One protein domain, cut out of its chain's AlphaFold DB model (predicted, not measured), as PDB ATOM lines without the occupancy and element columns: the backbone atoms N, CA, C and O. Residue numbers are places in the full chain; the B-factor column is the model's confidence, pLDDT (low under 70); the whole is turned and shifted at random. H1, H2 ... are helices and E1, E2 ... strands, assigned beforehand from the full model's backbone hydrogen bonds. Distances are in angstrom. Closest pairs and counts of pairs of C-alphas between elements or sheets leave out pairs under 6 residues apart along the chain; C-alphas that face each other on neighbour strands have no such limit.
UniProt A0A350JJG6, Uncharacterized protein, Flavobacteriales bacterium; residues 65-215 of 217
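AT A GLANCE: This is residues 65 to 215 of the 217 residues of an uncharacterized protein of Flavobacteriales bacterium (UniProt A0A350JJG6). A small antiparallel sheet of five strands, strongly twisted and curled like part of a barrel, has helix H2 beside its strands at one end of an elongated whole, while the long helix H1 runs from the opposite end of the long axis toward the sheet. The short helices H3, H5 and H7 meet H1 at separate places along its length, and one long link, from E4 to H4, leads out from the sheet to H4, which touches no helix. The printed part has 151 residues with seven named helices and five named strands, in the chain order H1 E1 H2 E2 H3 E3 E4 H4 E5 H5 H6 H7. The sheet's order is E4 E3 E2 E1 E5, and the class is mixed, helices and strands. By its radius of gyration of the C-alphas, 16.3 A, the whole is compact, yet the C-alphas span 53 by 31 by 25 A.

IN THESE COORDINATES: The sheet's strands are E4, residues 159 to 162; E3, residues 150 to 153; E2, residues 125 to 131, the longest at 17.3 A; E1, residues 98 to 101; and E5, residues 184 to 188, 11.8 A. E2 begins at C-alpha 125, (-36.526, 36.433, -3.141). H2 is residues 109 to 122, 19.6 A. H1 is residues 65 to 91, 39.2 A, from C-alpha 65 at (8.182, 42.709, -20.561) to C-alpha 91 at (-20.909, 37.014, 5.020). The short helices are H3, residues 138 to 141; H4, residues 174 to 177; H5, residues 192 to 197, 10.2 A; H6, residues 201 to 204; and H7, residues 210 to 213, which ends at C-alpha 213, (-6.641, 41.969, -19.189).

HOW THE PARTS SIT: The edge strands of the sheet are E4 and E5. E4 and E3 form a hairpin, with N 152 and O 160 at 2.8 A. E3 and E2 are antiparallel at 135 degrees, with N 129 and O 151 at 2.8 A. The pairing of E2 is staggered: residues 125 to 127 pair with E1 and residues 127 to 131 with E3. Between E2 and E1, antiparallel at 117 degrees, N 99 and O 126 are 2.8 A apart. Between E1 and E5, antiparallel at 144 degrees, N 185 and O 100 are 2.8 A apart. H2 is on the sheet at a height of 7.9 A, but over none of its strands, only just, with 2 of its C-alphas falling on E1; the closest C-alphas of H2 and E1 are those of Ile 119 and Ile 101, 7.5 A apart. H1 is not on the sheet. It touches H7 with residues 70 to 74 alone, the closest C-alphas being those of Thr 74 and Cys 210, 6.1 A. H1 and H3 only just touch, with 3 pairs of C-alphas within 8 A, the closest those of Ile 77 and His 138, 5.4 A. H1 and H5 also only just touch, with 3 such pairs, at a steep tilt of 39 degrees, opposite ways; the C-alphas of Lys 89 and Ala 192, the closest, are 5.1 A apart. H6 is close to H1 but not clearly touching, with Leu 78 and Trp 204 the closest C-alphas, 7.3 A. H4 touches no helix and is not on the sheet. In H1 and H2 every O i to N i+4 pair is within hydrogen-bond range; in H5 0 of 2 are, beside 3 of 3 O i to N i+3 pairs, and H3, H4, H6 and H7 are too short for an O i to N i+4 pair.

THE WHOLE: The two C-alphas farthest apart are those of Thr 65 and Glu 120, 53.7 A, while those of Thr 65 and Gly 215, the first and last printed, are 14.2 A apart. The printed part has no cut. The link from E4 to H4, 11 residues, is long. The mean pLDDT of the printed part is 89.2; it is under 70 in residues 105 to 106, 143 to 147 and 174 to 181, the last of which include H4.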
ATOM      1  N   THR A  65       9.194  41.766 -21.074       97.38
ATOM      2  CA  THR A  65       8.182  42.709 -20.561       97.38
ATOM      3  C   THR A  65       6.816  42.043 -20.428       97.38
ATOM      4  O   THR A  65       6.205  42.110 -19.375       97.38
ATOM      5  N   LEU A  66       6.377  41.303 -21.456       96.88
ATOM      6  CA  LEU A  66       5.099  40.590 -21.403       96.88
ATOM      7  C   LEU A  66       5.066  39.531 -20.297       96.88
ATOM      8  O   LEU A  66       4.015  39.270 -19.722       96.88
ATOM      9  N   LYS A  67       6.201  38.876 -20.035       97.12
ATOM     10  CA  LYS A  67       6.299  37.893 -18.958       97.12
ATOM     11  C   LYS A  67       6.103  38.561 -17.592       97.12
ATOM     12  O   LYS A  67       5.289  38.064 -16.826       97.12
ATOM     13  N   ILE A  68       6.793  39.675 -17.344       97.38
ATOM     14  CA  ILE A  68       6.674  40.451 -16.099       97.38
ATOM     15  C   ILE A  68       5.234  40.947 -15.927       97.38
ATOM     16  O   ILE A  68       4.607  40.664 -14.916       97.38
ATOM     17  N   ASP A  69       4.652  41.559 -16.961       96.56
ATOM     18  CA  ASP A  69       3.290  42.094 -16.871       96.56
ATOM     19  C   ASP A  69       2.240  40.995 -16.625       96.56
ATOM     20  O   ASP A  69       1.241  41.221 -15.944       96.56
ATOM     21  N   ARG A  70       2.458  39.778 -17.148       96.00
ATOM     22  CA  ARG A  70       1.616  38.611 -16.834       96.00
ATOM     23  C   ARG A  70       1.728  38.195 -15.375       96.00
ATOM     24  O   ARG A  70       0.708  37.850 -14.782       96.00
ATOM     25  N   GLU A  71       2.936  38.192 -14.824       96.44
ATOM     26  CA  GLU A  71       3.181  37.867 -13.417       96.44
ATOM     27  C   GLU A  71       2.491  38.904 -12.514       96.44
ATOM     28  O   GLU A  71       1.660  38.518 -11.690       96.44
ATOM     29  N   ASP A  72       2.691  40.197 -12.782       96.00
ATOM     30  CA  ASP A  72       2.083  41.307 -12.033       96.00
ATOM     31  C   ASP A  72       0.545  41.285 -12.086       96.00
ATOM     32  O   ASP A  72      -0.144  41.464 -11.077       96.00
ATOM     33  N   VAL A  73      -0.032  41.071 -13.275       94.69
ATOM     34  CA  VAL A  73      -1.491  40.976 -13.439       94.69
ATOM     35  C   VAL A  73      -2.036  39.754 -12.708       94.69
ATOM     36  O   VAL A  73      -3.068  39.853 -12.041       94.69
ATOM     37  N   THR A  74      -1.346  38.616 -12.807       95.44
ATOM     38  CA  THR A  74      -1.735  37.379 -12.118       95.44
ATOM     39  C   THR A  74      -1.733  37.568 -10.608       95.44
ATOM     40  O   THR A  74      -2.710  37.199  -9.959       95.44
ATOM     41  N   GLU A  75      -0.697  38.190 -10.046       96.00
ATOM     42  CA  GLU A  75      -0.617  38.485  -8.613       96.00
ATOM     43  C   GLU A  75      -1.812  39.326  -8.146       96.00
ATOM     44  O   GLU A  75      -2.549  38.906  -7.251       96.00
ATOM     45  N   LYS A  76      -2.111  40.429  -8.845       94.38
ATOM     46  CA  LYS A  76      -3.269  41.291  -8.538       94.38
ATOM     47  C   LYS A  76      -4.606  40.553  -8.612       94.38
ATOM     48  O   LYS A  76      -5.494  40.795  -7.794       94.38
ATOM     49  N   ILE A  77      -4.780  39.665  -9.598       93.75
ATOM     50  CA  ILE A  77      -5.984  38.825  -9.707       93.75
ATOM     51  C   ILE A  77      -6.097  37.909  -8.486       93.75
ATOM     52  O   ILE A  77      -7.176  37.792  -7.904       93.75
ATOM     53  N   LEU A  78      -5.004  37.243  -8.109       95.25
ATOM     54  CA  LEU A  78      -5.000  36.301  -6.994       95.25
ATOM     55  C   LEU A  78      -5.269  36.999  -5.663       95.25
ATOM     56  O   LEU A  78      -6.047  36.475  -4.867       95.25
ATOM     57  N   ASP A  79      -4.691  38.175  -5.440       95.12
ATOM     58  CA  ASP A  79      -4.939  38.971  -4.238       95.12
ATOM     59  C   ASP A  79      -6.412  39.368  -4.128       95.12
ATOM     60  O   ASP A  79      -7.059  39.066  -3.124       95.12
ATOM     61  N   TRP A  80      -6.988  39.916  -5.206       93.81
ATOM     62  CA  TRP A  80      -8.414  40.257  -5.250       93.81
ATOM     63  C   TRP A  80      -9.303  39.038  -4.961       93.81
ATOM     64  O   TRP A  80     -10.246  39.102  -4.173       93.81
ATOM     65  N   ARG A  81      -8.986  37.884  -5.565       95.06
ATOM     66  CA  ARG A  81      -9.747  36.635  -5.389       95.06
ATOM     67  C   ARG A  81      -9.657  36.082  -3.969       95.06
ATOM     68  O   ARG A  81     -10.641  35.524  -3.479       95.06
ATOM     69  N   ARG A  82      -8.510  36.230  -3.299       95.31
ATOM     70  CA  ARG A  82      -8.357  35.858  -1.883       95.31
ATOM     71  C   ARG A  82      -9.240  36.727  -0.995       95.31
ATOM     72  O   ARG A  82      -9.964  36.180  -0.168       95.31
ATOM     73  N   GLU A  83      -9.226  38.043  -1.197       95.12
ATOM     74  CA  GLU A  83     -10.081  38.964  -0.438       95.12
ATOM     75  C   GLU A  83     -11.568  38.669  -0.666       95.12
ATOM     76  O   GLU A  83     -12.324  38.535   0.296       95.12
ATOM     77  N   PHE A  84     -11.971  38.450  -1.924       94.50
ATOM     78  CA  PHE A  84     -13.326  38.018  -2.268       94.50
ATOM     79  C   PHE A  84     -13.745  36.762  -1.492       94.50
ATOM     80  O   PHE A  84     -14.827  36.728  -0.910       94.50
ATOM     81  N   LEU A  85     -12.897  35.729  -1.450       95.19
ATOM     82  CA  LEU A  85     -13.210  34.495  -0.722       95.19
ATOM     83  C   LEU A  85     -13.317  34.705   0.788       95.19
ATOM     84  O   LEU A  85     -14.100  34.005   1.428       95.19
ATOM     85  N   ASN A  86     -12.537  35.620   1.358       95.75
ATOM     86  CA  ASN A  86     -12.611  35.934   2.782       95.75
ATOM     87  C   ASN A  86     -13.949  36.600   3.113       95.75
ATOM     88  O   ASN A  86     -14.691  36.075   3.941       95.75
ATOM     89  N   ILE A  87     -14.323  37.644   2.369       95.62
ATOM     90  CA  ILE A  87     -15.612  38.334   2.542       95.62
ATOM     91  C   ILE A  87     -16.777  37.375   2.307       95.62
ATOM     92  O   ILE A  87     -17.749  37.364   3.063       95.62
ATOM     93  N   ALA A  88     -16.681  36.521   1.285       95.56
ATOM     94  CA  ALA A  88     -17.720  35.545   0.991       95.56
ATOM     95  C   ALA A  88     -17.915  34.538   2.136       95.56
ATOM     96  O   ALA A  88     -19.047  34.177   2.454       95.56
ATOM     97  N   LYS A  89     -16.833  34.116   2.799       95.69
ATOM     98  CA  LYS A  89     -16.919  33.260   3.990       95.69
ATOM     99  C   LYS A  89     -17.523  33.980   5.184       95.69
ATOM    100  O   LYS A  89     -18.398  33.414   5.830       95.69
ATOM    101  N   GLU A  90     -17.079  35.201   5.456       95.81
ATOM    102  CA  GLU A  90     -17.542  35.997   6.599       95.81
ATOM    103  C   GLU A  90     -19.033  36.343   6.494       95.81
ATOM    104  O   GLU A  90     -19.765  36.235   7.474       95.81
ATOM    105  N   SER A  91     -19.500  36.685   5.292       95.88
ATOM    106  CA  SER A  91     -20.909  37.014   5.020       95.88
ATOM    107  C   SER A  91     -21.807  35.792   4.780       95.88
ATOM    108  O   SER A  91     -23.027  35.924   4.687       95.88
ATOM    109  N   GLY A  92     -21.233  34.590   4.637       96.19
ATOM    110  CA  GLY A  92     -21.973  33.405   4.191       96.19
ATOM    111  C   GLY A  92     -22.527  33.549   2.768       96.19
ATOM    112  O   GLY A  92     -23.592  33.019   2.428       96.19
ATOM    113  N   TYR A  93     -21.827  34.298   1.921       96.12
ATOM    114  CA  TYR A  93     -22.158  34.463   0.518       96.12
ATOM    115  C   TYR A  93     -21.591  33.309  -0.315       96.12
ATOM    116  O   TYR A  93     -20.415  32.965  -0.234       96.12
ATOM    117  N   GLY A  94     -22.417  32.718  -1.168       95.69
ATOM    118  CA  GLY A  94     -22.003  31.683  -2.101       95.69
ATOM    119  C   GLY A  94     -23.157  31.161  -2.943       95.69
ATOM    120  O   GLY A  94     -24.262  31.699  -2.932       95.69
ATOM    121  N   ILE A  95     -22.912  30.093  -3.699       95.88
ATOM    122  CA  ILE A  95     -23.978  29.452  -4.476       95.88
ATOM    123  C   ILE A  95     -24.997  28.821  -3.519       95.88
ATOM    124  O   ILE A  95     -24.649  28.124  -2.564       95.88
ATOM    125  N   GLY A  96     -26.271  29.103  -3.776       96.38
ATOM    126  CA  GLY A  96     -27.395  28.747  -2.919       96.38
ATOM    127  C   GLY A  96     -27.734  29.781  -1.843       96.38
ATOM    128  O   GLY A  96     -28.753  29.601  -1.182       96.38
ATOM    129  N   THR A  97     -26.956  30.859  -1.676       97.38
ATOM    130  CA  THR A  97     -27.327  31.955  -0.763       97.38
ATOM    131  C   THR A  97     -28.681  32.525  -1.162       97.38
ATOM    132  O   THR A  97     -28.898  32.851  -2.333       97.38
ATOM    133  N   LEU A  98     -29.581  32.654  -0.186       97.81
ATOM    134  CA  LEU A  98     -30.874  33.297  -0.364       97.81
ATOM    135  C   LEU A  98     -30.695  34.813  -0.299       97.81
ATOM    136  O   LEU A  98     -30.221  35.374   0.693       97.81
ATOM    137  N   MET A  99     -31.125  35.454  -1.371       97.12
ATOM    138  CA  MET A  99     -31.050  36.881  -1.612       97.12
ATOM    139  C   MET A  99     -32.462  37.469  -1.587       97.12
ATOM    140  O   MET A  99     -33.416  36.854  -2.075       97.12
ATOM    141  N   LYS A 100     -32.602  38.675  -1.044       96.88
ATOM    142  CA  LYS A 100     -33.847  39.451  -1.051       96.88
ATOM    143  C   LYS A 100     -33.620  40.746  -1.813       96.88
ATOM    144  O   LYS A 100     -32.616  41.406  -1.572       96.88
ATOM    145  N   ILE A 101     -34.557  41.119  -2.682       94.50
ATOM    146  CA  ILE A 101     -34.535  42.428  -3.337       94.50
ATOM    147  C   ILE A 101     -34.573  43.523  -2.263       94.50
ATOM    148  O   ILE A 101     -35.428  43.500  -1.374       94.50
ATOM    149  N   ASP A 102     -33.627  44.453  -2.328       91.38
ATOM    150  CA  ASP A 102     -33.517  45.537  -1.379       91.38
ATOM    151  C   ASP A 102     -34.506  46.657  -1.707       91.38
ATOM    152  O   ASP A 102     -34.445  47.318  -2.742       91.38
ATOM    153  N   GLU A 103     -35.457  46.837  -0.798       87.00
ATOM    154  CA  GLU A 103     -36.533  47.826  -0.895       87.00
ATOM    155  C   GLU A 103     -36.142  49.145  -0.208       87.00
ATOM    156  O   GLU A 103     -36.924  50.094  -0.196       87.00
ATOM    157  N   THR A 104     -34.951  49.219   0.401       80.31
ATOM    158  CA  THR A 104     -34.572  50.338   1.266       80.31
ATOM    159  C   THR A 104     -34.416  51.628   0.463       80.31
ATOM    160  O   THR A 104     -33.460  51.789  -0.294       80.31
ATOM    161  N   THR A 105     -35.392  52.528   0.647       57.31
ATOM    162  CA  THR A 105     -35.456  53.946   0.241       57.31
ATOM    163  C   THR A 105     -34.494  54.322  -0.876       57.31
ATOM    164  O   THR A 105     -33.525  55.062  -0.687       57.31
ATOM    165  N   SER A 106     -34.785  53.830  -2.077       68.00
ATOM    166  CA  SER A 106     -34.280  54.494  -3.265       68.00
ATOM    167  C   SER A 106     -34.781  55.939  -3.244       68.00
ATOM    168  O   SER A 106     -35.982  56.177  -3.233       68.00
ATOM    169  N   THR A 107     -33.875  56.912  -3.303       75.31
ATOM    170  CA  THR A 107     -34.237  58.335  -3.434       75.31
ATOM    171  C   THR A 107     -34.907  58.654  -4.776       75.31
ATOM    172  O   THR A 107     -35.471  59.728  -4.957       75.31
ATOM    173  N   SER A 108     -34.858  57.724  -5.735       86.31
ATOM    174  CA  SER A 108     -35.435  57.873  -7.067       86.31
ATOM    175  C   SER A 108     -36.733  57.078  -7.217       86.31
ATOM    176  O   SER A 108     -36.717  55.844  -7.167       86.31
ATOM    177  N   ALA A 109     -37.828  57.775  -7.538       88.62
ATOM    178  CA  ALA A 109     -39.118  57.166  -7.883       88.62
ATOM    179  C   ALA A 109     -39.032  56.232  -9.108       88.62
ATOM    180  O   ALA A 109     -39.776  55.260  -9.222       88.62
ATOM    181  N   TYR A 110     -38.107  56.490 -10.045       87.25
ATOM    182  CA  TYR A 110     -37.870  55.586 -11.179       87.25
ATOM    183  C   TYR A 110     -37.404  54.205 -10.706       87.25
ATOM    184  O   TYR A 110     -37.912  53.183 -11.170       87.25
ATOM    185  N   ARG A 111     -36.455  54.181  -9.770       84.31
ATOM    186  CA  ARG A 111     -35.913  52.943  -9.210       84.31
ATOM    187  C   ARG A 111     -36.935  52.204  -8.380       84.31
ATOM    188  O   ARG A 111     -37.072  51.010  -8.577       84.31
ATOM    189  N   GLU A 112     -37.681  52.904  -7.535       88.44
ATOM    190  CA  GLU A 112     -38.753  52.292  -6.750       88.44
ATOM    191  C   GLU A 112     -39.764  51.579  -7.656       88.44
ATOM    192  O   GLU A 112     -40.003  50.385  -7.484       88.44
ATOM    193  N   ARG A 113     -40.248  52.247  -8.717       90.81
ATOM    194  CA  ARG A 113     -41.138  51.618  -9.709       90.81
ATOM    195  C   ARG A 113     -40.506  50.402 -10.381       90.81
ATOM    196  O   ARG A 113     -41.183  49.402 -10.595       90.81
ATOM    197  N   ARG A 114     -39.219  50.467 -10.731       90.06
ATOM    198  CA  ARG A 114     -38.510  49.352 -11.376       90.06
ATOM    199  C   ARG A 114     -38.298  48.177 -10.420       90.06
ATOM    200  O   ARG A 114     -38.471  47.031 -10.835       90.06
ATOM    201  N   THR A 115     -37.947  48.447  -9.166       91.44
ATOM    202  CA  THR A 115     -37.821  47.452  -8.095       91.44
ATOM    203  C   THR A 115     -39.165  46.777  -7.857       91.44
ATOM    204  O   THR A 115     -39.242  45.554  -7.916       91.44
ATOM    205  N   GLN A 116     -40.234  47.561  -7.716       92.81
ATOM    206  CA  GLN A 116     -41.589  47.054  -7.523       92.81
ATOM    207  C   GLN A 116     -42.056  46.195  -8.708       92.81
ATOM    208  O   GLN A 116     -42.464  45.054  -8.509       92.81
ATOM    209  N   ALA A 117     -41.880  46.666  -9.948       93.19
ATOM    210  CA  ALA A 117     -42.193  45.881 -11.145       93.19
ATOM    211  C   ALA A 117     -41.369  44.580 -11.230       93.19
ATOM    212  O   ALA A 117     -41.851  43.557 -11.713       93.19
ATOM    213  N   THR A 118     -40.121  44.598 -10.750       93.56
ATOM    214  CA  THR A 118     -39.275  43.396 -10.675       93.56
ATOM    215  C   THR A 118     -39.811  42.418  -9.630       93.56
ATOM    216  O   THR A 118     -39.911  41.229  -9.927       93.56
ATOM    217  N   ILE A 119     -40.203  42.905  -8.448       95.19
ATOM    218  CA  ILE A 119     -40.802  42.098  -7.375       95.19
ATOM    219  C   ILE A 119     -42.115  41.465  -7.840       95.19
ATOM    220  O   ILE A 119     -42.313  40.270  -7.644       95.19
ATOM    221  N   GLU A 120     -42.990  42.231  -8.489       96.12
ATOM    222  CA  GLU A 120     -44.262  41.727  -9.021       96.12
ATOM    223  C   GLU A 120     -44.042  40.660 -10.095       96.12
ATOM    224  O   GLU A 120     -44.704  39.624 -10.098       96.12
ATOM    225  N   LYS A 121     -43.069  40.881 -10.986       96.44
ATOM    226  CA  LYS A 121     -42.786  39.972 -12.099       96.44
ATOM    227  C   LYS A 121     -42.046  38.700 -11.684       96.44
ATOM    228  O   LYS A 121     -42.259  37.656 -12.297       96.44
ATOM    229  N   HIS A 122     -41.123  38.787 -10.730       96.56
ATOM    230  CA  HIS A 122     -40.166  37.716 -10.425       96.56
ATOM    231  C   HIS A 122     -40.252  37.183  -8.993       96.56
ATOM    232  O   HIS A 122     -39.683  36.131  -8.699       96.56
ATOM    233  N   GLY A 123     -40.963  37.875  -8.110       96.31
ATOM    234  CA  GLY A 123     -40.924  37.648  -6.674       96.31
ATOM    235  C   GLY A 123     -39.815  38.446  -5.985       96.31
ATOM    236  O   GLY A 123     -38.916  39.009  -6.605       96.31
ATOM    237  N   ARG A 124     -39.899  38.488  -4.654       96.75
ATOM    238  CA  ARG A 124     -39.017  39.276  -3.775       96.75
ATOM    239  C   ARG A 124     -37.699  38.580  -3.423       96.75
ATOM    240  O   ARG A 124     -36.743  39.237  -3.020       96.75
ATOM    241  N   TYR A 125     -37.662  37.259  -3.537       97.94
ATOM    242  CA  TYR A 125     -36.526  36.433  -3.141       97.94
ATOM    243  C   TYR A 125     -35.957  35.713  -4.351       97.94
ATOM    244  O   TYR A 125     -36.682  35.436  -5.299       97.94
ATOM    245  N   GLY A 126     -34.680  35.375  -4.294       97.62
ATOM    246  CA  GLY A 126     -34.016  34.505  -5.254       97.62
ATOM    247  C   GLY A 126     -32.799  33.867  -4.606       97.62
ATOM    248  O   GLY A 126     -32.391  34.276  -3.525       97.62
ATOM    249  N   PHE A 127     -32.212  32.862  -5.238       97.56
ATOM    250  CA  PHE A 127     -30.971  32.260  -4.751       97.56
ATOM    251  C   PHE A 127     -29.846  32.439  -5.757       97.56
ATOM    252  O   PHE A 127     -30.074  32.438  -6.968       97.56
ATOM    253  N   VAL A 128     -28.620  32.574  -5.262       97.31
ATOM    254  CA  VAL A 128     -27.433  32.638  -6.118       97.31
ATOM    255  C   VAL A 128     -27.271  31.298  -6.835       97.31
ATOM    256  O   VAL A 128     -26.977  30.282  -6.213       97.31
ATOM    257  N   GLU A 129     -27.470  31.280  -8.149       96.75
ATOM    258  CA  GLU A 129     -27.273  30.084  -8.971       96.75
ATOM    259  C   GLU A 129     -25.819  29.975  -9.430       96.75
ATOM    260  O   GLU A 129     -25.226  28.896  -9.397       96.75
ATOM    261  N   LYS A 130     -25.248  31.090  -9.896       95.88
ATOM    262  CA  LYS A 130     -23.929  31.097 -10.528       95.88
ATOM    263  C   LYS A 130     -23.161  32.363 -10.200       95.88
ATOM    264  O   LYS A 130     -23.713  33.459 -10.208       95.88
ATOM    265  N   ILE A 131     -21.860  32.185 -10.007       95.06
ATOM    266  CA  ILE A 131     -20.881  33.254  -9.854       95.06
ATOM    267  C   ILE A 131     -19.937  33.206 -11.062       95.06
ATOM    268  O   ILE A 131     -19.366  32.159 -11.382       95.06
ATOM    269  N   TYR A 132     -19.792  34.319 -11.775       93.69
ATOM    270  CA  TYR A 132     -18.958  34.404 -12.975       93.69
ATOM    271  C   TYR A 132     -17.502  34.699 -12.608       93.69
ATOM    272  O   TYR A 132     -17.050  35.837 -12.687       93.69
ATOM    273  N   GLY A 133     -16.752  33.652 -12.253       91.19
ATOM    274  CA  GLY A 133     -15.348  33.771 -11.833       91.19
ATOM    275  C   GLY A 133     -14.416  34.457 -12.846       91.19
ATOM    276  O   GLY A 133     -13.514  35.179 -12.440       91.19
ATOM    277  N   HIS A 134     -14.671  34.330 -14.152       89.19
ATOM    278  CA  HIS A 134     -13.896  35.028 -15.193       89.19
ATOM    279  C   HIS A 134     -14.117  36.551 -15.210       89.19
ATOM    280  O   HIS A 134     -13.448  37.263 -15.941       89.19
ATOM    281  N   ARG A 135     -15.095  37.068 -14.459       89.12
ATOM    282  CA  ARG A 135     -15.288  38.514 -14.275       89.12
ATOM    283  C   ARG A 135     -14.693  39.003 -12.964       89.12
ATOM    284  O   ARG A 135     -14.679  40.203 -12.731       89.12
ATOM    285  N   MET A 136     -14.273  38.081 -12.097       88.38
ATOM    286  CA  MET A 136     -13.742  38.331 -10.761       88.38
ATOM    287  C   MET A 136     -12.242  38.564 -10.834       88.38
ATOM    288  O   MET A 136     -11.447  37.632 -10.677       88.38
ATOM    289  N   ASP A 137     -11.884  39.807 -11.124       88.69
ATOM    290  CA  ASP A 137     -10.512  40.272 -11.224       88.69
ATOM    291  C   ASP A 137     -10.376  41.703 -10.692       88.69
ATOM    292  O   ASP A 137     -11.363  42.380 -10.393       88.69
ATOM    293  N   HIS A 138      -9.131  42.164 -10.574       84.38
ATOM    294  CA  HIS A 138      -8.815  43.458  -9.983       84.38
ATOM    295  C   HIS A 138      -9.424  44.651 -10.736       84.38
ATOM    296  O   HIS A 138      -9.592  45.695 -10.117       84.38
ATOM    297  N   ARG A 139      -9.831  44.520 -12.011       83.38
ATOM    298  CA  ARG A 139     -10.493  45.614 -12.751       83.38
ATOM    299  C   ARG A 139     -11.833  45.998 -12.126       83.38
ATOM    300  O   ARG A 139     -12.317  47.099 -12.379       83.38
ATOM    301  N   GLN A 140     -12.435  45.136 -11.297       80.06
ATOM    302  CA  GLN A 140     -13.613  45.500 -10.497       80.06
ATOM    303  C   GLN A 140     -13.326  46.606  -9.473       80.06
ATOM    304  O   GLN A 140     -14.252  47.309  -9.066       80.06
ATOM    305  N   ARG A 141     -12.058  46.788  -9.080       79.62
ATOM    306  CA  ARG A 141     -11.630  47.938  -8.274       79.62
ATOM    307  C   ARG A 141     -11.628  49.234  -9.069       79.62
ATOM    308  O   ARG A 141     -11.773  50.278  -8.462       79.62
ATOM    309  N   ASP A 142     -11.505  49.173 -10.393       74.00
ATOM    310  CA  ASP A 142     -11.257  50.362 -11.216       74.00
ATOM    311  C   ASP A 142     -12.443  50.734 -12.122       74.00
ATOM    312  O   ASP A 142     -12.531  51.867 -12.593       74.00
ATOM    313  N   SER A 143     -13.371  49.808 -12.402       68.75
ATOM    314  CA  SER A 143     -14.461  50.052 -13.355       68.75
ATOM    315  C   SER A 143     -15.805  49.444 -12.955       68.75
ATOM    316  O   SER A 143     -15.964  48.234 -12.785       68.75
ATOM    317  N   TYR A 144     -16.820  50.312 -12.919       62.03
ATOM    318  CA  TYR A 144     -18.207  49.983 -12.580       62.03
ATOM    319  C   TYR A 144     -18.946  49.193 -13.675       62.03
ATOM    320  O   TYR A 144     -19.952  48.533 -13.406       62.03
ATOM    321  N   ALA A 145     -18.464  49.246 -14.923       55.50
ATOM    322  CA  ALA A 145     -19.191  48.726 -16.083       55.50
ATOM    323  C   ALA A 145     -19.277  47.185 -16.132       55.50
ATOM    324  O   ALA A 145     -20.131  46.643 -16.831       55.50
ATOM    325  N   ASN A 146     -18.449  46.475 -15.355       57.34
ATOM    326  CA  ASN A 146     -18.328  45.011 -15.402       57.34
ATOM    327  C   ASN A 146     -18.854  44.285 -14.149       57.34
ATOM    328  O   ASN A 146     -18.631  43.087 -13.988       57.34
ATOM    329  N   LEU A 147     -19.583  44.980 -13.269       66.44
ATOM    330  CA  LEU A 147     -19.924  44.479 -11.928       66.44
ATOM    331  C   LEU A 147     -20.982  43.373 -11.889       66.44
ATOM    332  O   LEU A 147     -21.191  42.767 -10.841       66.44
ATOM    333  N   VAL A 148     -21.631  43.073 -13.015       77.00
ATOM    334  CA  VAL A 148     -22.613  41.993 -13.094       77.00
ATOM    335  C   VAL A 148     -21.894  40.642 -13.094       77.00
ATOM    336  O   VAL A 148     -21.445  40.136 -14.132       77.00
ATOM    337  N   THR A 149     -21.776  40.078 -11.898       85.50
ATOM    338  CA  THR A 149     -20.928  38.920 -11.574       85.50
ATOM    339  C   THR A 149     -21.727  37.745 -11.037       85.50
ATOM    340  O   THR A 149     -21.187  36.643 -10.909       85.50
ATOM    341  N   VAL A 150     -23.022  37.945 -10.794       93.75
ATOM    342  CA  VAL A 150     -23.885  36.977 -10.125       93.75
ATOM    343  C   VAL A 150     -25.130  36.736 -10.958       93.75
ATOM    344  O   VAL A 150     -25.751  37.671 -11.463       93.75
ATOM    345  N   ARG A 151     -25.516  35.467 -11.077       96.12
ATOM    346  CA  ARG A 151     -26.817  35.049 -11.595       96.12
ATOM    347  C   ARG A 151     -27.675  34.559 -10.440       96.12
ATOM    348  O   ARG A 151     -27.315  33.594  -9.765       96.12
ATOM    349  N   ILE A 152     -28.814  35.204 -10.250       97.06
ATOM    350  CA  ILE A 152     -29.791  34.906  -9.207       97.06
ATOM    351  C   ILE A 152     -30.995  34.241  -9.869       97.06
ATOM    352  O   ILE A 152     -31.585  34.786 -10.804       97.06
ATOM    353  N   LYS A 153     -31.349  33.044  -9.404       98.12
ATOM    354  CA  LYS A 153     -32.532  32.315  -9.859       98.12
ATOM    355  C   LYS A 153     -33.733  32.714  -9.011       98.12
ATOM    356  O   LYS A 153     -33.713  32.597  -7.786       98.12
ATOM    357  N   MET A 154     -34.771  33.182  -9.689       97.94
ATOM    358  CA  MET A 154     -36.012  33.664  -9.091       97.94
ATOM    359  C   MET A 154     -37.051  32.528  -9.001       97.94
ATOM    360  O   MET A 154     -36.989  31.584  -9.796       97.94
ATOM    361  N   PRO A 155     -38.045  32.609  -8.093       97.25
ATOM    362  CA  PRO A 155     -39.125  31.631  -7.941       97.25
ATOM    363  C   PRO A 155     -39.892  31.340  -9.231       97.25
ATOM    364  O   PRO A 155     -40.328  30.216  -9.448       97.25
ATOM    365  N   THR A 156     -40.001  32.323 -10.127       96.62
ATOM    366  CA  THR A 156     -40.665  32.149 -11.428       96.62
ATOM    367  C   THR A 156     -39.856  31.311 -12.426       96.62
ATOM    368  O   THR A 156     -40.245  31.212 -13.584       96.62
ATOM    369  N   GLY A 157     -38.676  30.808 -12.046       96.69
ATOM    370  CA  GLY A 157     -37.731  30.123 -12.935       96.69
ATOM    371  C   GLY A 157     -36.875  31.059 -13.799       96.69
ATOM    372  O   GLY A 157     -35.950  30.595 -14.462       96.69
ATOM    373  N   ASN A 158     -37.146  32.367 -13.763       97.12
ATOM    374  CA  ASN A 158     -36.359  33.381 -14.462       97.12
ATOM    375  C   ASN A 158     -35.056  33.688 -13.718       97.12
ATOM    376  O   ASN A 158     -34.900  33.383 -12.535       97.12
ATOM    377  N   PHE A 159     -34.142  34.353 -14.418       96.50
ATOM    378  CA  PHE A 159     -32.857  34.759 -13.873       96.50
ATOM    379  C   PHE A 159     -32.725  36.267 -13.876       96.50
ATOM    380  O   PHE A 159     -33.066  36.921 -14.862       96.50
ATOM    381  N   LEU A 160     -32.173  36.790 -12.791       94.94
ATOM    382  CA  LEU A 160     -31.691  38.153 -12.716       94.94
ATOM    383  C   LEU A 160     -30.177  38.129 -12.594       94.94
ATOM    384  O   LEU A 160     -29.585  37.210 -12.030       94.94
ATOM    385  N   MET A 161     -29.563  39.129 -13.196       93.50
ATOM    386  CA  MET A 161     -28.132  39.323 -13.141       93.50
ATOM    387  C   MET A 161     -27.888  40.522 -12.238       93.50
ATOM    388  O   MET A 161     -28.485  41.573 -12.473       93.50
ATOM    389  N   ASP A 162     -27.056  40.357 -11.217       90.88
ATOM    390  CA  ASP A 162     -26.771  41.430 -10.266       90.88
ATOM    391  C   ASP A 162     -25.278  41.518  -9.926       90.88
ATOM    392  O   ASP A 162     -24.444  40.707 -10.360       90.88
ATOM    393  N   ARG A 163     -24.964  42.582  -9.197       89.31
ATOM    394  CA  ARG A 163     -23.664  42.910  -8.635       89.31
ATOM    395  C   ARG A 163     -23.387  42.086  -7.383       89.31
ATOM    396  O   ARG A 163     -24.247  41.358  -6.886       89.31
ATOM    397  N   LEU A 164     -22.163  42.211  -6.880       91.25
ATOM    398  CA  LEU A 164     -21.855  41.714  -5.549       91.25
ATOM    399  C   LEU A 164     -22.618  42.531  -4.488       91.25
ATOM    400  O   LEU A 164     -22.825  43.731  -4.689       91.25
ATOM    401  N   PRO A 165     -23.041  41.887  -3.388       91.56
ATOM    402  CA  PRO A 165     -23.661  42.553  -2.243       91.56
ATOM    403  C   PRO A 165     -22.778  43.627  -1.593       91.56
ATOM    404  O   PRO A 165     -21.577  43.710  -1.859       91.56
ATOM    405  N   GLU A 166     -23.368  44.439  -0.714       89.62
ATOM    406  CA  GLU A 166     -22.687  45.574  -0.071       89.62
ATOM    407  C   GLU A 166     -21.511  45.166   0.828       89.62
ATOM    408  O   GLU A 166     -20.578  45.943   1.021       89.62
ATOM    409  N   GLU A 167     -21.503  43.925   1.308       92.31
ATOM    410  CA  GLU A 167     -20.411  43.326   2.072       92.31
ATOM    411  C   GLU A 167     -19.089  43.327   1.282       92.31
ATOM    412  O   GLU A 167     -18.011  43.353   1.870       92.31
ATOM    413  N   PHE A 168     -19.157  43.364  -0.055       91.75
ATOM    414  CA  PHE A 168     -17.995  43.405  -0.947       91.75
ATOM    415  C   PHE A 168     -17.535  44.828  -1.295       91.75
ATOM    416  O   PHE A 168     -16.591  44.992  -2.069       91.75
ATOM    417  N   ASN A 169     -18.149  45.871  -0.722       88.00
ATOM    418  CA  ASN A 169     -17.786  47.263  -1.009       88.00
ATOM    419  C   ASN A 169     -16.330  47.603  -0.650       88.00
ATOM    420  O   ASN A 169     -15.784  48.550  -1.202       88.00
ATOM    421  N   SER A 170     -15.683  46.850   0.245       89.12
ATOM    422  CA  SER A 170     -14.270  47.055   0.596       89.12
ATOM    423  C   SER A 170     -13.296  46.673  -0.524       89.12
ATOM    424  O   SER A 170     -12.176  47.178  -0.547       89.12
ATOM    425  N   ILE A 171     -13.712  45.812  -1.459       89.50
ATOM    426  CA  ILE A 171     -12.868  45.307  -2.559       89.50
ATOM    427  C   ILE A 171     -13.307  45.817  -3.938       89.50
ATOM    428  O   ILE A 171     -12.755  45.404  -4.963       89.50
ATOM    429  N   ILE A 172     -14.305  46.702  -3.959       86.25
ATOM    430  CA  ILE A 172     -14.877  47.356  -5.141       86.25
ATOM    431  C   ILE A 172     -14.644  48.869  -4.994       86.25
ATOM    432  O   ILE A 172     -14.655  49.387  -3.881       86.25
ATOM    433  N   ALA A 173     -14.435  49.600  -6.096       72.69
ATOM    434  CA  ALA A 173     -14.271  51.058  -6.038       72.69
ATOM    435  C   ALA A 173     -15.468  51.748  -5.363       72.69
ATOM    436  O   ALA A 173     -16.597  51.718  -5.867       72.69
ATOM    437  N   THR A 174     -15.198  52.441  -4.261       62.34
ATOM    438  CA  THR A 174     -16.185  53.142  -3.430       62.34
ATOM    439  C   THR A 174     -16.780  54.382  -4.096       62.34
ATOM    440  O   THR A 174     -17.952  54.676  -3.872       62.34
ATOM    441  N   GLU A 175     -16.044  55.088  -4.959       60.97
ATOM    442  CA  GLU A 175     -16.546  56.324  -5.590       60.97
ATOM    443  C   GLU A 175     -17.698  56.069  -6.577       60.97
ATOM    444  O   GLU A 175     -18.616  56.879  -6.689       60.97
ATOM    445  N   ALA A 176     -17.724  54.904  -7.229       52.00
ATOM    446  CA  ALA A 176     -18.812  54.516  -8.128       52.00
ATOM    447  C   ALA A 176     -19.977  53.806  -7.407       52.00
ATOM    448  O   ALA A 176     -21.094  53.756  -7.932       52.00
ATOM    449  N   ALA A 177     -19.756  53.294  -6.189       52.94
ATOM    450  CA  ALA A 177     -20.778  52.624  -5.379       52.94
ATOM    451  C   ALA A 177     -21.907  53.571  -4.924       52.94
ATOM    452  O   ALA A 177     -23.014  53.119  -4.627       52.94
ATOM    453  N   TYR A 178     -21.667  54.887  -4.925       51.94
ATOM    454  CA  TYR A 178     -22.644  55.879  -4.471       51.94
ATOM    455  C   TYR A 178     -23.894  55.976  -5.343       51.94
ATOM    456  O   TYR A 178     -24.962  56.333  -4.838       51.94
ATOM    457  N   HIS A 179     -23.797  55.664  -6.638       57.84
ATOM    458  CA  HIS A 179     -24.917  55.923  -7.531       57.84
ATOM    459  C   HIS A 179     -25.860  54.748  -7.696       57.84
ATOM    460  O   HIS A 179     -27.046  55.023  -7.824       57.84
ATOM    461  N   GLU A 180     -25.449  53.480  -7.617       66.38
ATOM    462  CA  GLU A 180     -26.390  52.347  -7.684       66.38
ATOM    463  C   GLU A 180     -26.061  51.272  -6.645       66.38
ATOM    464  O   GLU A 180     -25.090  50.525  -6.777       66.38
ATOM    465  N   ARG A 181     -26.891  51.210  -5.595       69.12
ATOM    466  CA  ARG A 181     -26.855  50.132  -4.606       69.12
ATOM    467  C   ARG A 181     -27.167  48.791  -5.284       69.12
ATOM    468  O   ARG A 181     -27.957  48.785  -6.237       69.12
ATOM    469  N   PRO A 182     -26.573  47.678  -4.818       73.19
ATOM    470  CA  PRO A 182     -26.952  46.350  -5.284       73.19
ATOM    471  C   PRO A 182     -28.458  46.148  -5.106       73.19
ATOM    472  O   PRO A 182     -29.051  46.622  -4.135       73.19
ATOM    473  N   LEU A 183     -29.087  45.470  -6.070       81.44
ATOM    474  CA  LEU A 183     -30.530  45.248  -6.017       81.44
ATOM    475  C   LEU A 183     -30.882  44.222  -4.940       81.44
ATOM    476  O   LEU A 183     -32.029  44.185  -4.517       81.44
ATOM    477  N   PHE A 184     -29.936  43.392  -4.508       91.94
ATOM    478  CA  PHE A 184     -30.181  42.334  -3.542       91.94
ATOM    479  C   PHE A 184     -29.304  42.430  -2.289       91.94
ATOM    480  O   PHE A 184     -28.129  42.781  -2.357       91.94
ATOM    481  N   LYS A 185     -29.872  41.996  -1.158       94.56
ATOM    482  CA  LYS A 185     -29.183  41.764   0.118       94.56
ATOM    483  C   LYS A 185     -29.234  40.302   0.539       94.56
ATOM    484  O   LYS A 185     -30.178  39.579   0.193       94.56
ATOM    485  N   ILE A 186     -28.242  39.876   1.312       95.81
ATOM    486  CA  ILE A 186     -28.171  38.523   1.865       95.81
ATOM    487  C   ILE A 186     -29.215  38.385   2.982       95.81
ATOM    488  O   ILE A 186     -29.287  39.212   3.885       95.81
ATOM    489  N   VAL A 187     -30.052  37.345   2.918       97.25
ATOM    490  CA  VAL A 187     -31.047  37.038   3.972       97.25
ATOM    491  C   VAL A 187     -31.006  35.591   4.453       97.25
ATOM    492  O   VAL A 187     -31.517  35.290   5.526       97.25
ATOM    493  N   GLY A 188     -30.404  34.691   3.677       96.75
ATOM    494  CA  GLY A 188     -30.149  33.312   4.078       96.75
ATOM    495  C   GLY A 188     -28.744  32.920   3.648       96.75
ATOM    496  O   GLY A 188     -28.582  32.477   2.505       96.75
ATOM    497  N   PRO A 189     -27.729  33.122   4.506       96.25
ATOM    498  CA  PRO A 189     -26.357  32.754   4.190       96.25
ATOM    499  C   PRO A 189     -26.242  31.249   3.917       96.25
ATOM    500  O   PRO A 189     -27.005  30.434   4.437       96.25
ATOM    501  N   THR A 190     -25.273  30.879   3.087       95.06
ATOM    502  CA  THR A 190     -24.929  29.492   2.766       95.06
ATOM    503  C   THR A 190     -23.565  29.139   3.349       95.06
ATOM    504  O   THR A 190     -22.793  30.008   3.753       95.06
ATOM    505  N   ASN A 191     -23.234  27.849   3.349       91.44
ATOM    506  CA  ASN A 191     -21.874  27.434   3.651       91.44
ATOM    507  C   ASN A 191     -20.949  27.785   2.469       91.44
ATOM    508  O   ASN A 191     -20.951  27.109   1.433       91.44
ATOM    509  N   ALA A 192     -20.141  28.827   2.660       85.50
ATOM    510  CA  ALA A 192     -19.168  29.316   1.693       85.50
ATOM    511  C   ALA A 192     -18.040  28.315   1.381       85.50
ATOM    512  O   ALA A 192     -17.390  28.454   0.347       85.50
ATOM    513  N   ASP A 193     -17.825  27.263   2.180       86.75
ATOM    514  CA  ASP A 193     -16.825  26.226   1.878       86.75
ATOM    515  C   ASP A 193     -17.094  25.538   0.535       86.75
ATOM    516  O   ASP A 193     -16.162  25.126  -0.164       86.75
ATOM    517  N   LYS A 194     -18.366  25.495   0.117       86.56
ATOM    518  CA  LYS A 194     -18.766  24.956  -1.187       86.56
ATOM    519  C   LYS A 194     -18.243  25.789  -2.362       86.56
ATOM    520  O   LYS A 194     -18.090  25.236  -3.450       86.56
ATOM    521  N   LEU A 195     -17.889  27.066  -2.161       87.12
ATOM    522  CA  LEU A 195     -17.336  27.941  -3.210       87.12
ATOM    523  C   LEU A 195     -16.097  27.362  -3.879       87.12
ATOM    524  O   LEU A 195     -15.922  27.539  -5.084       87.12
ATOM    525  N   LYS A 196     -15.262  26.630  -3.131       86.75
ATOM    526  CA  LYS A 196     -14.015  26.079  -3.674       86.75
ATOM    527  C   LYS A 196     -14.249  25.170  -4.882       86.75
ATOM    528  O   LYS A 196     -13.457  25.173  -5.818       86.75
ATOM    529  N   HIS A 197     -15.354  24.430  -4.881       89.19
ATOM    530  CA  HIS A 197     -15.692  23.478  -5.940       89.19
ATOM    531  C   HIS A 197     -16.348  24.127  -7.163       89.19
ATOM    532  O   HIS A 197     -16.510  23.472  -8.190       89.19
ATOM    533  N   HIS A 198     -16.734  25.400  -7.070       88.94
ATOM    534  CA  HIS A 198     -17.438  26.095  -8.144       88.94
ATOM    535  C   HIS A 198     -16.510  26.791  -9.139       88.94
ATOM    536  O   HIS A 198     -16.916  27.061 -10.270       88.94
ATOM    537  N   PHE A 199     -15.269  27.064  -8.741       93.44
ATOM    538  CA  PHE A 199     -14.278  27.699  -9.597       93.44
ATOM    539  C   PHE A 199     -13.354  26.657 -10.232       93.44
ATOM    540  O   PHE A 199     -12.844  25.763  -9.559       93.44
ATOM    541  N   GLY A 200     -13.130  26.783 -11.544       93.56
ATOM    542  CA  GLY A 200     -12.206  25.916 -12.278       93.56
ATOM    543  C   GLY A 200     -10.746  26.142 -11.875       93.56
ATOM    544  O   GLY A 200     -10.404  27.177 -11.310       93.56
ATOM    545  N   ALA A 201      -9.862  25.195 -12.209       95.44
ATOM    546  CA  ALA A 201      -8.435  25.258 -11.864       95.44
ATOM    547  C   ALA A 201      -7.759  26.574 -12.296       95.44
ATOM    548  O   ALA A 201      -6.989  27.148 -11.532       95.44
ATOM    549  N   SER A 202      -8.111  27.091 -13.478       95.00
ATOM    550  CA  SER A 202      -7.575  28.348 -14.018       95.00
ATOM    551  C   SER A 202      -7.947  29.588 -13.200       95.00
ATOM    552  O   SER A 202      -7.253  30.599 -13.262       95.00
ATOM    553  N   TRP A 203      -9.027  29.522 -12.416       95.50
ATOM    554  CA  TRP A 203      -9.421  30.608 -11.524       95.50
ATOM    555  C   TRP A 203      -8.467  30.711 -10.324       95.50
ATOM    556  O   TRP A 203      -8.081  31.796  -9.893       95.50
ATOM    557  N   TRP A 204      -8.005  29.574  -9.810       95.19
ATOM    558  CA  TRP A 204      -7.050  29.533  -8.700       95.19
ATOM    559  C   TRP A 204      -5.644  29.976  -9.100       95.19
ATOM    560  O   TRP A 204      -4.851  30.329  -8.233       95.19
ATOM    561  N   THR A 205      -5.340  29.968 -10.398       95.69
ATOM    562  CA  THR A 205      -4.052  30.401 -10.955       95.69
ATOM    563  C   THR A 205      -4.101  31.790 -11.590       95.69
ATOM    564  O   THR A 205      -3.063  32.266 -12.027       95.69
ATOM    565  N   GLY A 206      -5.274  32.426 -11.706       94.12
ATOM    566  CA  GLY A 206      -5.428  33.720 -12.395       94.12
ATOM    567  C   GLY A 206      -5.299  33.655 -13.924       94.12
ATOM    568  O   GLY A 206      -5.442  34.666 -14.613       94.12
ATOM    569  N   SER A 207      -5.045  32.471 -14.484       93.06
ATOM    570  CA  SER A 207      -4.723  32.315 -15.905       93.06
ATOM    571  C   SER A 207      -5.944  32.410 -16.821       93.06
ATOM    572  O   SER A 207      -5.785  32.488 -18.034       93.06
ATOM    573  N   ASP A 208      -7.157  32.368 -16.266       92.75
ATOM    574  CA  ASP A 208      -8.415  32.468 -17.011       92.75
ATOM    575  C   ASP A 208      -8.667  33.857 -17.610       92.75
ATOM    576  O   ASP A 208      -9.341  33.951 -18.631       92.75
ATOM    577  N   VAL A 209      -8.122  34.911 -16.997       92.62
ATOM    578  CA  VAL A 209      -8.391  36.309 -17.383       92.62
ATOM    579  C   VAL A 209      -7.131  37.113 -17.694       92.62
ATOM    580  O   VAL A 209      -7.226  38.184 -18.285       92.62
ATOM    581  N   CYS A 210      -5.943  36.609 -17.342       92.56
ATOM    582  CA  CYS A 210      -4.686  37.343 -17.508       92.56
ATOM    583  C   CYS A 210      -4.460  37.823 -18.952       92.56
ATOM    584  O   CYS A 210      -4.079  38.973 -19.168       92.56
ATOM    585  N   ASP A 211      -4.715  36.965 -19.941       92.19
ATOM    586  CA  ASP A 211      -4.543  37.330 -21.347       92.19
ATOM    587  C   ASP A 211      -5.588  38.371 -21.796       92.19
ATOM    588  O   ASP A 211      -5.244  39.320 -22.496       92.19
ATOM    589  N   GLU A 212      -6.836  38.271 -21.333       91.56
ATOM    590  CA  GLU A 212      -7.876  39.265 -21.632       91.56
ATOM    591  C   GLU A 212      -7.515  40.653 -21.090       91.56
ATOM    592  O   GLU A 212      -7.601  41.650 -21.807       91.56
ATOM    593  N   ILE A 213      -7.042  40.716 -19.843       89.81
ATOM    594  CA  ILE A 213      -6.641  41.969 -19.189       89.81
ATOM    595  C   ILE A 213      -5.497  42.648 -19.945       89.81
ATOM    596  O   ILE A 213      -5.490  43.867 -20.102       89.81
ATOM    597  N   LEU A 214      -4.553  41.859 -20.456       91.94
ATOM    598  CA  LEU A 214      -3.414  42.351 -21.226       91.94
ATOM    599  C   LEU A 214      -3.744  42.607 -22.713       91.94
ATOM    600  O   LEU A 214      -2.844  42.933 -23.492       91.94
ATOM    601  N   GLY A 215      -5.006  42.447 -23.137       91.75
ATOM    602  CA  GLY A 215      -5.435  42.650 -24.526       91.75
ATOM    603  C   GLY A 215      -4.834  41.629 -25.499       91.75
ATOM    604  O   GLY A 215      -4.536  41.938 -26.655       91.75
TER     605      GLY A 215